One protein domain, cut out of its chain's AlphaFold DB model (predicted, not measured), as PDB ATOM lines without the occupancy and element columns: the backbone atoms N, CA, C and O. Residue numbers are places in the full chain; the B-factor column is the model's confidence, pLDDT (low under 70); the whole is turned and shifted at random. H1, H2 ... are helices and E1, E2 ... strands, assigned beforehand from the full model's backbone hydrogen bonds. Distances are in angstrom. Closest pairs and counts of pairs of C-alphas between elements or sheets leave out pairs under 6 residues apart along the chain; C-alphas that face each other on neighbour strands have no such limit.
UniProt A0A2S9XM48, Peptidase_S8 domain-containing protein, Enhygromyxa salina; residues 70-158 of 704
ATOM      1  N   GLY A  70      17.327  21.178 -32.749       60.59
ATOM      2  CA  GLY A  70      16.451  22.290 -32.371       60.59
ATOM      3  C   GLY A  70      15.452  21.991 -31.247       60.59
ATOM      4  O   GLY A  70      15.024  22.929 -30.589       60.59
ATOM      5  N   GLN A  71      15.084  20.724 -31.013       67.12
ATOM      6  CA  GLN A  71      14.172  20.346 -29.920       67.12
ATOM      7  C   GLN A  71      14.927  20.012 -28.632       67.12
ATOM      8  O   GLN A  71      14.458  20.328 -27.542       67.12
ATOM      9  N   LEU A  72      16.099  19.383 -28.757       78.38
ATOM     10  CA  LEU A  72      16.965  19.074 -27.620       78.38
ATOM     11  C   LEU A  72      17.678  20.311 -27.086       78.38
ATOM     12  O   LEU A  72      17.837  20.457 -25.884       78.38
ATOM     13  N   CYS A  73      18.109  21.191 -27.978       88.62
ATOM     14  CA  CYS A  73      18.882  22.376 -27.658       88.62
ATOM     15  C   CYS A  73      18.153  23.575 -28.280       88.62
ATOM     16  O   CYS A  73      18.426  23.936 -29.432       88.62
ATOM     17  N   PRO A  74      17.159  24.152 -27.582       89.25
ATOM     18  CA  PRO A  74      16.350  25.224 -28.138       89.25
ATOM     19  C   PRO A  74      17.248  26.393 -28.530       89.25
ATOM     20  O   PRO A  74      18.103  26.836 -27.763       89.25
ATOM     21  N   LYS A  75      17.049  26.920 -29.744       90.94
ATOM     22  CA  LYS A  75      17.890  27.999 -30.290       90.94
ATOM     23  C   LYS A  75      17.904  29.239 -29.392       90.94
ATOM     24  O   LYS A  75      18.880  29.988 -29.416       90.94
ATOM     25  N   GLY A  76      16.821  29.463 -28.643       94.12
ATOM     26  CA  GLY A  76      16.665  30.573 -27.713       94.12
ATOM     27  C   GLY A  76      17.301  30.339 -26.342       94.12
ATOM     28  O   GLY A  76      17.070  31.148 -25.452       94.12
ATOM     29  N   ARG A  77      18.097  29.281 -26.136       95.06
ATOM     30  CA  ARG A  77      18.900  29.100 -24.918       95.06
ATOM     31  C   ARG A  77      20.366  28.857 -25.235       95.06
ATOM     32  O   ARG A  77      20.722  27.989 -26.031       95.06
ATOM     33  N   VAL A  78      21.224  29.650 -24.607       96.62
ATOM     34  CA  VAL A  78      22.665  29.659 -24.864       96.62
ATOM     35  C   VAL A  78      23.398  29.864 -23.553       96.62
ATOM     36  O   VAL A  78      23.019  30.725 -22.761       96.62
ATOM     37  N   VAL A  79      24.482  29.124 -23.351       97.62
ATOM     38  CA  VAL A  79      25.446  29.415 -22.288       97.62
ATOM     39  C   VAL A  79      26.687  30.037 -22.907       97.62
ATOM     40  O   VAL A  79      27.187  29.578 -23.937       97.62
ATOM     41  N   GLY A  80      27.169  31.102 -22.278       97.00
ATOM     42  CA  GLY A  80      28.418  31.761 -22.612       97.00
ATOM     43  C   GLY A  80      29.446  31.640 -21.496       97.00
ATOM     44  O   GLY A  80      29.098  31.745 -20.323       97.00
ATOM     45  N   TYR A  81      30.708  31.460 -21.875       96.75
ATOM     46  CA  TYR A  81      31.871  31.541 -20.997       96.75
ATOM     47  C   TYR A  81      32.767  32.703 -21.434       96.75
ATOM     48  O   TYR A  81      33.286  32.715 -22.558       96.75
ATOM     49  N   PHE A  82      32.962  33.675 -20.541       95.19
ATOM     50  CA  PHE A  82      33.602  34.958 -20.866       95.19
ATOM     51  C   PHE A  82      34.990  35.156 -20.249       95.19
ATOM     52  O   PHE A  82      35.522  36.269 -20.278       95.19
ATOM     53  N   GLY A  83      35.597  34.088 -19.712       90.38
ATOM     54  CA  GLY A  83      36.927  34.141 -19.101       90.38
ATOM     55  C   GLY A  83      37.056  35.344 -18.162       90.38
ATOM     56  O   GLY A  83      36.183  35.595 -17.357       90.38
ATOM     57  N   LYS A  84      38.086  36.179 -18.323       85.06
ATOM     58  CA  LYS A  84      38.390  37.297 -17.404       85.06
ATOM     59  C   LYS A  84      37.369  38.455 -17.368       85.06
ATOM     60  O   LYS A  84      37.620  39.441 -16.672       85.06
ATOM     61  N   SER A  85      36.266  38.397 -18.117       80.50
ATOM     62  CA  SER A  85      35.243  39.451 -18.097       80.50
ATOM     63  C   SER A  85      34.606  39.598 -16.710       80.50
ATOM     64  O   SER A  85      34.314  38.617 -16.023       80.50
ATOM     65  N   LYS A  86      34.348  40.847 -16.299       79.81
ATOM     66  CA  LYS A  86      33.562  41.140 -15.096       79.81
ATOM     67  C   LYS A  86      32.074  41.077 -15.443       79.81
ATOM     68  O   LYS A  86      31.531  42.026 -16.000       79.81
ATOM     69  N   GLY A  87      31.426  39.978 -15.070       88.62
ATOM     70  CA  GLY A  87      29.990  39.777 -15.256       88.62
ATOM     71  C   GLY A  87      29.603  39.375 -16.680       88.62
ATOM     72  O   GLY A  87      30.458  39.105 -17.524       88.62
ATOM     73  N   CYS A  88      28.293  39.328 -16.920       95.44
ATOM     74  CA  CYS A  88      27.721  38.850 -18.173       95.44
ATOM     75  C   CYS A  88      27.574  39.972 -19.201       95.44
ATOM     76  O   CYS A  88      26.810  40.909 -18.952       95.44
ATOM     77  N   PRO A  89      28.263  39.896 -20.355       95.75
ATOM     78  CA  PRO A  89      28.125  40.895 -21.403       95.75
ATOM     79  C   PRO A  89      26.687  40.976 -21.917       95.75
ATOM     80  O   PRO A  89      26.084  39.959 -22.276       95.75
ATOM     81  N   SER A  90      26.158  42.200 -21.972       95.06
ATOM     82  CA  SER A  90      24.879  42.488 -22.620       95.06
ATOM     83  C   SER A  90      25.043  42.404 -24.142       95.06
ATOM     84  O   SER A  90      25.963  43.032 -24.671       95.06
ATOM     85  N   PRO A  91      24.147  41.711 -24.869       94.69
ATOM     86  CA  PRO A  91      24.134  41.733 -26.331       94.69
ATOM     87  C   PRO A  91      23.621  43.066 -26.904       94.69
ATOM     88  O   PRO A  91      23.649  43.279 -28.114       94.69
ATOM     89  N   TYR A  92      23.168  43.988 -26.048       94.56
ATOM     90  CA  TYR A  92      22.625  45.287 -26.432       94.56
ATOM     91  C   TYR A  92      23.578  46.430 -26.079       94.56
ATOM     92  O   TYR A  92      24.080  46.509 -24.958       94.56
ATOM     93  N   LYS A  93      23.737  47.385 -27.009       90.69
ATOM     94  CA  LYS A  93      24.418  48.676 -26.772       90.69
ATOM     95  C   LYS A  93      23.556  49.691 -25.994       90.69
ATOM     96  O   LYS A  93      24.013  50.796 -25.726       90.69
ATOM     97  N   GLY A  94      22.317  49.333 -25.656       89.81
ATOM     98  CA  GLY A  94      21.334  50.170 -24.966       89.81
ATOM     99  C   GLY A  94      20.249  49.318 -24.301       89.81
ATOM    100  O   GLY A  94      20.478  48.142 -24.019       89.81
ATOM    101  N   ALA A  95      19.073  49.899 -24.049       84.62
ATOM    102  CA  ALA A  95      17.947  49.147 -23.498       84.62
ATOM    103  C   ALA A  95      17.483  48.047 -24.478       84.62
ATOM    104  O   ALA A  95      17.412  48.309 -25.684       84.62
ATOM    105  N   PRO A  96      17.164  46.833 -23.990       89.69
ATOM    106  CA  PRO A  96      16.620  45.782 -24.839       89.69
ATOM    107  C   PRO A  96      15.237  46.184 -25.390       89.69
ATOM    108  O   PRO A  96      14.514  46.945 -24.738       89.69
ATOM    109  N   PRO A  97      14.829  45.667 -26.565       89.50
ATOM    110  CA  PRO A  97      13.452  45.793 -27.035       89.50
ATOM    111  C   PRO A  97      12.463  45.198 -26.020       89.50
ATOM    112  O   PRO A  97      12.793  44.245 -25.318       89.50
ATOM    113  N   LYS A  98      11.235  45.731 -25.957       89.25
ATOM    114  CA  LYS A  98      10.228  45.281 -24.976       89.25
ATOM    115  C   LYS A  98       9.688  43.876 -25.258       89.25
ATOM    116  O   LYS A  98       9.484  43.113 -24.322       89.25
ATOM    117  N   ASP A  99       9.505  43.539 -26.534       89.44
ATOM    118  CA  ASP A  99       8.725  42.356 -26.919       89.44
ATOM    119  C   ASP A  99       9.581  41.186 -27.415       89.44
ATOM    120  O   ASP A  99       9.066  40.078 -27.541       89.44
ATOM    121  N   LYS A 100      10.865  41.421 -27.724       91.31
ATOM    122  CA  LYS A 100      11.806  40.419 -28.253       91.31
ATOM    123  C   LYS A 100      13.230  40.720 -27.801       91.31
ATOM    124  O   LYS A 100      13.852  41.651 -28.316       91.31
ATOM    125  N   TYR A 101      13.744  39.968 -26.834       94.50
ATOM    126  CA  TYR A 101      15.076  40.216 -26.294       94.50
ATOM    127  C   TYR A 101      15.742  38.986 -25.671       94.50
ATOM    128  O   TYR A 101      15.094  38.038 -25.250       94.50
ATOM    129  N   TRP A 102      17.065  39.027 -25.554       95.69
ATOM    130  CA  TRP A 102      17.872  38.101 -24.777       95.69
ATOM    131  C   TRP A 102      17.918  38.556 -23.322       95.69
ATOM    132  O   TRP A 102      18.509  39.589 -22.999       95.69
ATOM    133  N   LYS A 103      17.319  37.770 -22.430       95.75
ATOM    134  CA  LYS A 103      17.533  37.882 -20.988       95.75
ATOM    135  C   LYS A 103      18.886  37.261 -20.649       95.75
ATOM    136  O   LYS A 103      19.150  36.131 -21.049       95.75
ATOM    137  N   VAL A 104      19.722  37.988 -19.910       96.38
ATOM    138  CA  VAL A 104      21.074  37.548 -19.539       96.38
ATOM    139  C   VAL A 104      21.195  37.439 -18.029       96.38
ATOM    140  O   VAL A 104      20.857  38.383 -17.313       96.38
ATOM    141  N   GLU A 105      21.700  36.310 -17.544       95.56
ATOM    142  CA  GLU A 105      21.859  36.037 -16.116       95.56
ATOM    143  C   GLU A 105      23.201  35.342 -15.839       95.56
ATOM    144  O   GLU A 105      23.554  34.406 -16.559       95.56
ATOM    145  N   PRO A 106      23.957  35.741 -14.798       95.56
ATOM    146  CA  PRO A 106      25.052  34.916 -14.290       95.56
ATOM    147  C   PRO A 106      24.484  33.611 -13.726       95.56
ATOM    148  O   PRO A 106      23.554  33.666 -12.921       95.56
ATOM    149  N   MET A 107      25.043  32.464 -14.118       95.31
ATOM    150  CA  MET A 107      24.479  31.153 -13.756       95.31
ATOM    151  C   MET A 107      24.523  30.889 -12.246       95.31
ATOM    152  O   MET A 107      23.518  30.561 -11.631       95.31
ATOM    153  N   PHE A 108      25.669  31.112 -11.607       93.75
ATOM    154  CA  PHE A 108      25.855  30.782 -10.186       93.75
ATOM    155  C   PHE A 108      25.670  31.993  -9.265       93.75
ATOM    156  O   PHE A 108      26.343  32.135  -8.240       93.75
ATOM    157  N   LYS A 109      24.776  32.917  -9.637       89.12
ATOM    158  CA  LYS A 109      24.480  34.093  -8.813       89.12
ATOM    159  C   LYS A 109      23.874  33.652  -7.475       89.12
ATOM    160  O   LYS A 109      22.835  33.008  -7.451       89.12
ATOM    161  N   GLY A 110      24.481  34.083  -6.371       81.06
ATOM    162  CA  GLY A 110      23.982  33.816  -5.016       81.06
ATOM    163  C   GLY A 110      24.555  32.564  -4.356       81.06
ATOM    164  O   GLY A 110      24.273  32.344  -3.182       81.06
ATOM    165  N   SER A 111      25.391  31.794  -5.058       82.62
ATOM    166  CA  SER A 111      26.166  30.727  -4.427       82.62
ATOM    167  C   SER A 111      27.181  31.317  -3.440       82.62
ATOM    168  O   SER A 111      27.936  32.235  -3.779       82.62
ATOM    169  N   ALA A 112      27.165  30.811  -2.206       71.81
ATOM    170  CA  ALA A 112      27.989  31.303  -1.102       71.81
ATOM    171  C   ALA A 112      29.409  30.708  -1.094       71.81
ATOM    172  O   ALA A 112      30.253  31.177  -0.331       71.81
ATOM    173  N   THR A 113      29.671  29.676  -1.903       67.06
ATOM    174  CA  THR A 113      30.960  28.969  -1.950       67.06
ATOM    175  C   THR A 113      31.919  29.562  -2.995       67.06
ATOM    176  O   THR A 113      32.562  30.587  -2.772       67.06
ATOM    177  N   LEU A 114      32.054  28.905  -4.152       76.06
ATOM    178  CA  LEU A 114      33.195  29.057  -5.060       76.06
ATOM    179  C   LEU A 114      32.952  30.089  -6.155       76.06
ATOM    180  O   LEU A 114      33.890  30.763  -6.572       76.06
ATOM    181  N   ALA A 115      31.703  30.284  -6.582       71.50
ATOM    182  CA  ALA A 115      31.382  31.256  -7.628       71.50
ATOM    183  C   ALA A 115      31.691  32.705  -7.207       71.50
ATOM    184  O   ALA A 115      31.996  33.547  -8.050       71.50
ATOM    185  N   ALA A 116      31.651  32.991  -5.900       72.62
ATOM    186  CA  ALA A 116      32.037  34.280  -5.332       72.62
ATOM    187  C   ALA A 116      33.562  34.442  -5.173       72.62
ATOM    188  O   ALA A 116      34.048  35.559  -4.974       72.62
ATOM    189  N   THR A 117      34.332  33.352  -5.274       79.25
ATOM    190  CA  THR A 117      35.788  33.392  -5.121       79.25
ATOM    191  C   THR A 117      36.412  34.118  -6.306       79.25
ATOM    192  O   THR A 117      36.235  33.753  -7.470       79.25
ATOM    193  N   LYS A 118      37.171  35.179  -6.012       80.25
ATOM    194  CA  LYS A 118      37.833  36.001  -7.027       80.25
ATOM    195  C   LYS A 118      38.740  35.132  -7.903       80.25
ATOM    196  O   LYS A 118      39.737  34.603  -7.426       80.25
ATOM    197  N   GLY A 119      38.426  35.071  -9.195       82.12
ATOM    198  CA  GLY A 119      39.190  34.306 -10.182       82.12
ATOM    199  C   GLY A 119      38.672  32.890 -10.440       82.12
ATOM    200  O   GLY A 119      39.232  32.229 -11.308       82.12
ATOM    201  N   SER A 120      37.609  32.441  -9.758       88.81
ATOM    202  CA  SER A 120      36.954  31.181 -10.114       88.81
ATOM    203  C   SER A 120      36.300  31.288 -11.503       88.81
ATOM    204  O   SER A 120      35.539  32.233 -11.745       88.81
ATOM    205  N   PRO A 121      36.528  30.319 -12.409       90.38
ATOM    206  CA  PRO A 121      35.901  30.265 -13.723       90.38
ATOM    207  C   PRO A 121      34.385  30.110 -13.640       90.38
ATOM    208  O   PRO A 121      33.690  30.514 -14.572       90.38
ATOM    209  N   LEU A 122      33.859  29.608 -12.517       91.81
ATOM    210  CA  LEU A 122      32.422  29.493 -12.290       91.81
ATOM    211  C   LEU A 122      31.737  30.868 -12.389       91.81
ATOM    212  O   LEU A 122      30.689  30.997 -13.015       91.81
ATOM    213  N   GLY A 123      32.376  31.939 -11.905       91.56
ATOM    214  CA  GLY A 123      31.852  33.307 -12.005       91.56
ATOM    215  C   GLY A 123      31.787  33.886 -13.430       91.56
ATOM    216  O   GLY A 123      31.340  35.021 -13.607       91.56
ATOM    217  N   HIS A 124      32.242  33.142 -14.444       94.31
ATOM    218  CA  HIS A 124      32.329  33.586 -15.839       94.31
ATOM    219  C   HIS A 124      31.293  32.939 -16.764       94.31
ATOM    220  O   HIS A 124      31.280  33.246 -17.961       94.31
ATOM    221  N   TYR A 125      30.428  32.077 -16.220       96.75
ATOM    222  CA  TYR A 125      29.318  31.475 -16.948       96.75
ATOM    223  C   TYR A 125      28.060  32.338 -16.895       96.75
ATOM    224  O   TYR A 125      27.603  32.771 -15.832       96.75
ATOM    225  N   CYS A 126      27.469  32.539 -18.065       97.62
ATOM    226  CA  CYS A 126      26.270  33.338 -18.248       97.62
ATOM    227  C   CYS A 126      25.257  32.582 -19.093       97.62
ATOM    228  O   CYS A 126      25.597  32.032 -20.140       97.62
ATOM    229  N   ARG A 127      24.001  32.607 -18.660       97.31
ATOM    230  CA  ARG A 127      22.865  32.047 -19.381       97.31
ATOM    231  C   ARG A 127      22.147  33.155 -20.142       97.31
ATOM    232  O   ARG A 127      21.824  34.200 -19.576       97.31
ATOM    233  N   TYR A 128      21.878  32.900 -21.416       97.44
ATOM    234  CA  TYR A 128      21.110  33.757 -22.311       97.44
ATOM    235  C   TYR A 128      19.828  33.026 -22.694       97.44
ATOM    236  O   TYR A 128      19.881  31.941 -23.276       97.44
ATOM    237  N   VAL A 129      18.682  33.620 -22.369       96.25
ATOM    238  CA  VAL A 129      17.355  33.075 -22.681       96.25
ATOM    239  C   VAL A 129      16.596  34.083 -23.526       96.25
ATOM    240  O   VAL A 129      16.407  35.226 -23.117       96.25
ATOM    241  N   TRP A 130      16.168  33.671 -24.712       95.62
ATOM    242  CA  TRP A 130      15.340  34.480 -25.592       95.62
ATOM    243  C   TRP A 130      13.937  34.623 -25.010       95.62
ATOM    244  O   TRP A 130      13.309  33.642 -24.616       95.62
ATOM    245  N   ILE A 131      13.452  35.855 -24.946       93.88
ATOM    246  CA  ILE A 131      12.114  36.218 -24.509       93.88
ATOM    247  C   ILE A 131      11.420  36.861 -25.700       93.88
ATOM    248  O   ILE A 131      11.883  37.877 -26.213       93.88
ATOM    249  N   GLU A 132      10.305  36.277 -26.121       92.88
ATOM    250  CA  GLU A 132       9.470  36.775 -27.207       92.88
ATOM    251  C   GLU A 132       8.010  36.765 -26.762       92.88
ATOM    252  O   GLU A 132       7.513  35.758 -26.252       92.88
ATOM    253  N   ALA A 133       7.325  37.898 -26.918       90.00
ATOM    254  CA  ALA A 133       5.931  38.041 -26.525       90.00
ATOM    255  C   ALA A 133       5.065  36.950 -27.181       90.00
ATOM    256  O   ALA A 133       5.103  36.751 -28.394       90.00
ATOM    257  N   GLY A 134       4.290  36.232 -26.362       86.12
ATOM    258  CA  GLY A 134       3.451  35.115 -26.807       86.12
ATOM    259  C   GLY A 134       4.166  33.766 -26.955       86.12
ATOM    260  O   GLY A 134       3.507  32.791 -27.302       86.12
ATOM    261  N   SER A 135       5.472  33.677 -26.672       86.12
ATOM    262  CA  SER A 135       6.241  32.420 -26.657       86.12
ATOM    263  C   SER A 135       6.731  32.077 -25.247       86.12
ATOM    264  O   SER A 135       6.920  32.958 -24.406       86.12
ATOM    265  N   ALA A 136       6.954  30.788 -24.975       83.12
ATOM    266  CA  ALA A 136       7.617  30.368 -23.743       83.12
ATOM    267  C   ALA A 136       9.095  30.826 -23.740       83.12
ATOM    268  O   ALA A 136       9.707  30.913 -24.808       83.12
ATOM    269  N   PRO A 137       9.706  31.106 -22.574       86.81
ATOM    270  CA  PRO A 137      11.114  31.496 -22.504       86.81
ATOM    271  C   PRO A 137      12.049  30.468 -23.159       86.81
ATOM    272  O   PRO A 137      12.031  29.288 -22.814       86.81
ATOM    273  N   GLY A 138      12.904  30.932 -24.068       84.25
ATOM    274  CA  GLY A 138      13.832  30.103 -24.841       84.25
ATOM    275  C   GLY A 138      13.252  29.527 -26.137       84.25
ATOM    276  O   GLY A 138      14.017  29.018 -26.957       84.25
ATOM    277  N   GLU A 139      11.942  29.654 -26.348       84.31
ATOM    278  CA  GLU A 139      11.259  29.333 -27.605       84.31
ATOM    279  C   GLU A 139      11.135  30.585 -28.492       84.31
ATOM    280  O   GLU A 139      11.302  31.710 -28.023       84.31
ATOM    281  N   GLY A 140      10.846  30.404 -29.785       86.12
ATOM    282  CA  GLY A 140      10.667  31.498 -30.749       86.12
ATOM    283  C   GLY A 140      11.755  31.567 -31.824       86.12
ATOM    284  O   GLY A 140      12.406  30.568 -32.142       86.12
ATOM    285  N   SER A 141      11.933  32.749 -32.423       88.88
ATOM    286  CA  SER A 141      12.913  32.993 -33.500       88.88
ATOM    287  C   SER A 141      14.021  33.941 -33.028       88.88
ATOM    288  O   SER A 141      13.961  35.139 -33.310       88.88
ATOM    289  N   PRO A 142      15.023  33.432 -32.290       90.69
ATOM    290  CA  PRO A 142      16.048  34.267 -31.678       90.69
ATOM    291  C   PRO A 142      16.938  34.967 -32.707       90.69
ATOM    292  O   PRO A 142      17.424  34.340 -33.651       90.69
ATOM    293  N   ASP A 143      17.234  36.247 -32.465       88.69
ATOM    294  CA  ASP A 143      18.259  36.980 -33.214       88.69
ATOM    295  C   ASP A 143      19.652  36.579 -32.715       88.69
ATOM    296  O   ASP A 143      20.169  37.093 -31.714       88.69
ATOM    297  N   ARG A 144      20.244  35.594 -33.395       91.06
ATOM    298  CA  ARG A 144      21.528  35.018 -32.999       91.06
ATOM    299  C   ARG A 144      22.714  35.947 -33.267       91.06
ATOM    300  O   ARG A 144      23.694  35.879 -32.526       91.06
ATOM    301  N   ALA A 145      22.599  36.861 -34.233       92.50
ATOM    302  CA  ALA A 145      23.683  37.771 -34.602       92.50
ATOM    303  C   ALA A 145      24.107  38.672 -33.429       92.50
ATOM    304  O   ALA A 145      25.283  39.012 -33.295       92.50
ATOM    305  N   LEU A 146      23.165  39.009 -32.542       91.25
ATOM    306  CA  LEU A 146      23.440  39.780 -31.329       91.25
ATOM    307  C   LEU A 146      24.329  39.031 -30.328       91.25
ATOM    308  O   LEU A 146      25.174  39.648 -29.683       91.25
ATOM    309  N   LEU A 147      24.145  37.715 -30.186       93.25
ATOM    310  CA  LEU A 147      24.985  36.906 -29.303       93.25
ATOM    311  C   LEU A 147      26.347  36.634 -29.929       93.25
ATOM    312  O   LEU A 147      27.356  36.733 -29.240       93.25
ATOM    313  N   ASP A 148      26.391  36.339 -31.226       93.12
ATOM    314  CA  ASP A 148      27.637  35.988 -31.916       93.12
ATOM    315  C   ASP A 148      28.658  37.148 -31.931       93.12
ATOM    316  O   ASP A 148      29.851  36.924 -32.119       93.12
ATOM    317  N   ALA A 149      28.215  38.384 -31.669       94.00
ATOM    318  CA  ALA A 149      29.075  39.554 -31.488       94.00
ATOM    319  C   ALA A 149      29.728  39.663 -30.090       94.00
ATOM    320  O   ALA A 149      30.552  40.555 -29.868       94.00
ATOM    321  N   LEU A 150      29.355  38.812 -29.127       94.88
ATOM    322  CA  LEU A 150      29.880  38.868 -27.763       94.88
ATOM    323  C   LEU A 150      31.307  38.290 -27.670       94.88
ATOM    324  O   LEU A 150      31.608  37.271 -28.290       94.88
ATOM    325  N   PRO A 151      32.195  38.877 -26.842       91.44
ATOM    326  CA  PRO A 151      33.579  38.426 -26.716       91.44
ATOM    327  C   PRO A 151      33.685  37.207 -25.785       91.44
ATOM    328  O   PRO A 151      34.061  37.343 -24.624       91.44
ATOM    329  N   GLY A 152      33.341  36.009 -26.257       93.94
ATOM    330  CA  GLY A 152      33.417  34.787 -25.450       93.94
ATOM    331  C   GLY A 152      33.136  33.512 -26.234       93.94
ATOM    332  O   GLY A 152      32.868  33.545 -27.434       93.94
ATOM    333  N   LYS A 153      33.195  32.368 -25.546       95.69
ATOM    334  CA  LYS A 153      32.719  31.101 -26.112       95.69
ATOM    335  C   LYS A 153      31.234  30.981 -25.820       95.69
ATOM    336  O   LYS A 153      30.841  31.060 -24.664       95.69
ATOM    337  N   LEU A 154      30.431  30.760 -26.850       96.00
ATOM    338  CA  LEU A 154      29.003  30.489 -26.728       96.00
ATOM    339  C   LEU A 154      28.718  29.060 -27.174       96.00
ATOM    340  O   LEU A 154      29.359  28.556 -28.094       96.00
ATOM    341  N   GLY A 155      27.716  28.427 -26.579       93.94
ATOM    342  CA  GLY A 155      27.225  27.150 -27.075       93.94
ATOM    343  C   GLY A 155      25.799  26.853 -26.639       93.94
ATOM    344  O   GLY A 155      25.243  27.561 -25.794       93.94
ATOM    345  N   PRO A 156      25.181  25.853 -27.281       93.12
ATOM    346  CA  PRO A 156      23.818  25.456 -26.978       93.12
ATOM    347  C   PRO A 156      23.694  24.960 -25.535       93.12
ATOM    348  O   PRO A 156      24.620  24.348 -25.003       93.12
ATOM    349  N   ASP A 157      22.531  25.222 -24.945       93.69
ATOM    350  CA  ASP A 157      22.100  24.677 -23.659       93.69
ATOM    351  C   ASP A 157      21.082  23.563 -23.932       93.69
ATOM    352  O   ASP A 157      19.957  23.832 -24.365       93.69
ATOM    353  N   CYS A 158      21.502  22.306 -23.792       91.75
ATOM    354  CA  CYS A 158      20.706  21.151 -24.209       91.75
ATOM    355  C   CYS A 158      19.930  20.529 -23.043       91.75
ATOM    356  O   CYS A 158      20.329  20.642 -21.884       91.75
TER     357      CYS A 158
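AT A GLANCE: This is residues 70 to 158 of the 704 residues of the protein "Peptidase_S8 domain-containing protein" of Enhygromyxa salina (UniProt A0A2S9XM48). With little regular structure, this is one strongly twisted antiparallel sheet, E2 E3 E1 E4, amid long loops, grazed by H1 and H2. Of 89 printed residues, 32 lie in named elements, E1 E2 H1 E3 H2 E4 in order, a mixed class. It is compact, radius of gyration of the C-alphas 13.4 A, spans 39 by 30 by 21 A.

IN THESE COORDINATES: E2 is residues 100 to 106, 20.0 A; E3, 125 to 132, 23.0 A; E1, 77 to 81, from C-alpha (18.900, 29.100, -24.918); E4, 153 to 156, to C-alpha (23.818, 25.456, -26.978). H1 is 121 to 124; H2, 145 to 148.

HOW THE PARTS SIT: E2 and E3 have N 103 and O 129, and E1 and E4 N 81 and O 153, within hydrogen-bond range, 2.8 A each. E3, H2, E4, with E1 between the strands, form a split strand-helix-strand unit, crossover right-handed. Both helices are too short for O i to N i+4 pairs.

THE WHOLE: The printed part has no cut; links after E1, E2 and E3 are long. pLDDT is under 70 at residues 70 to 71 and 113.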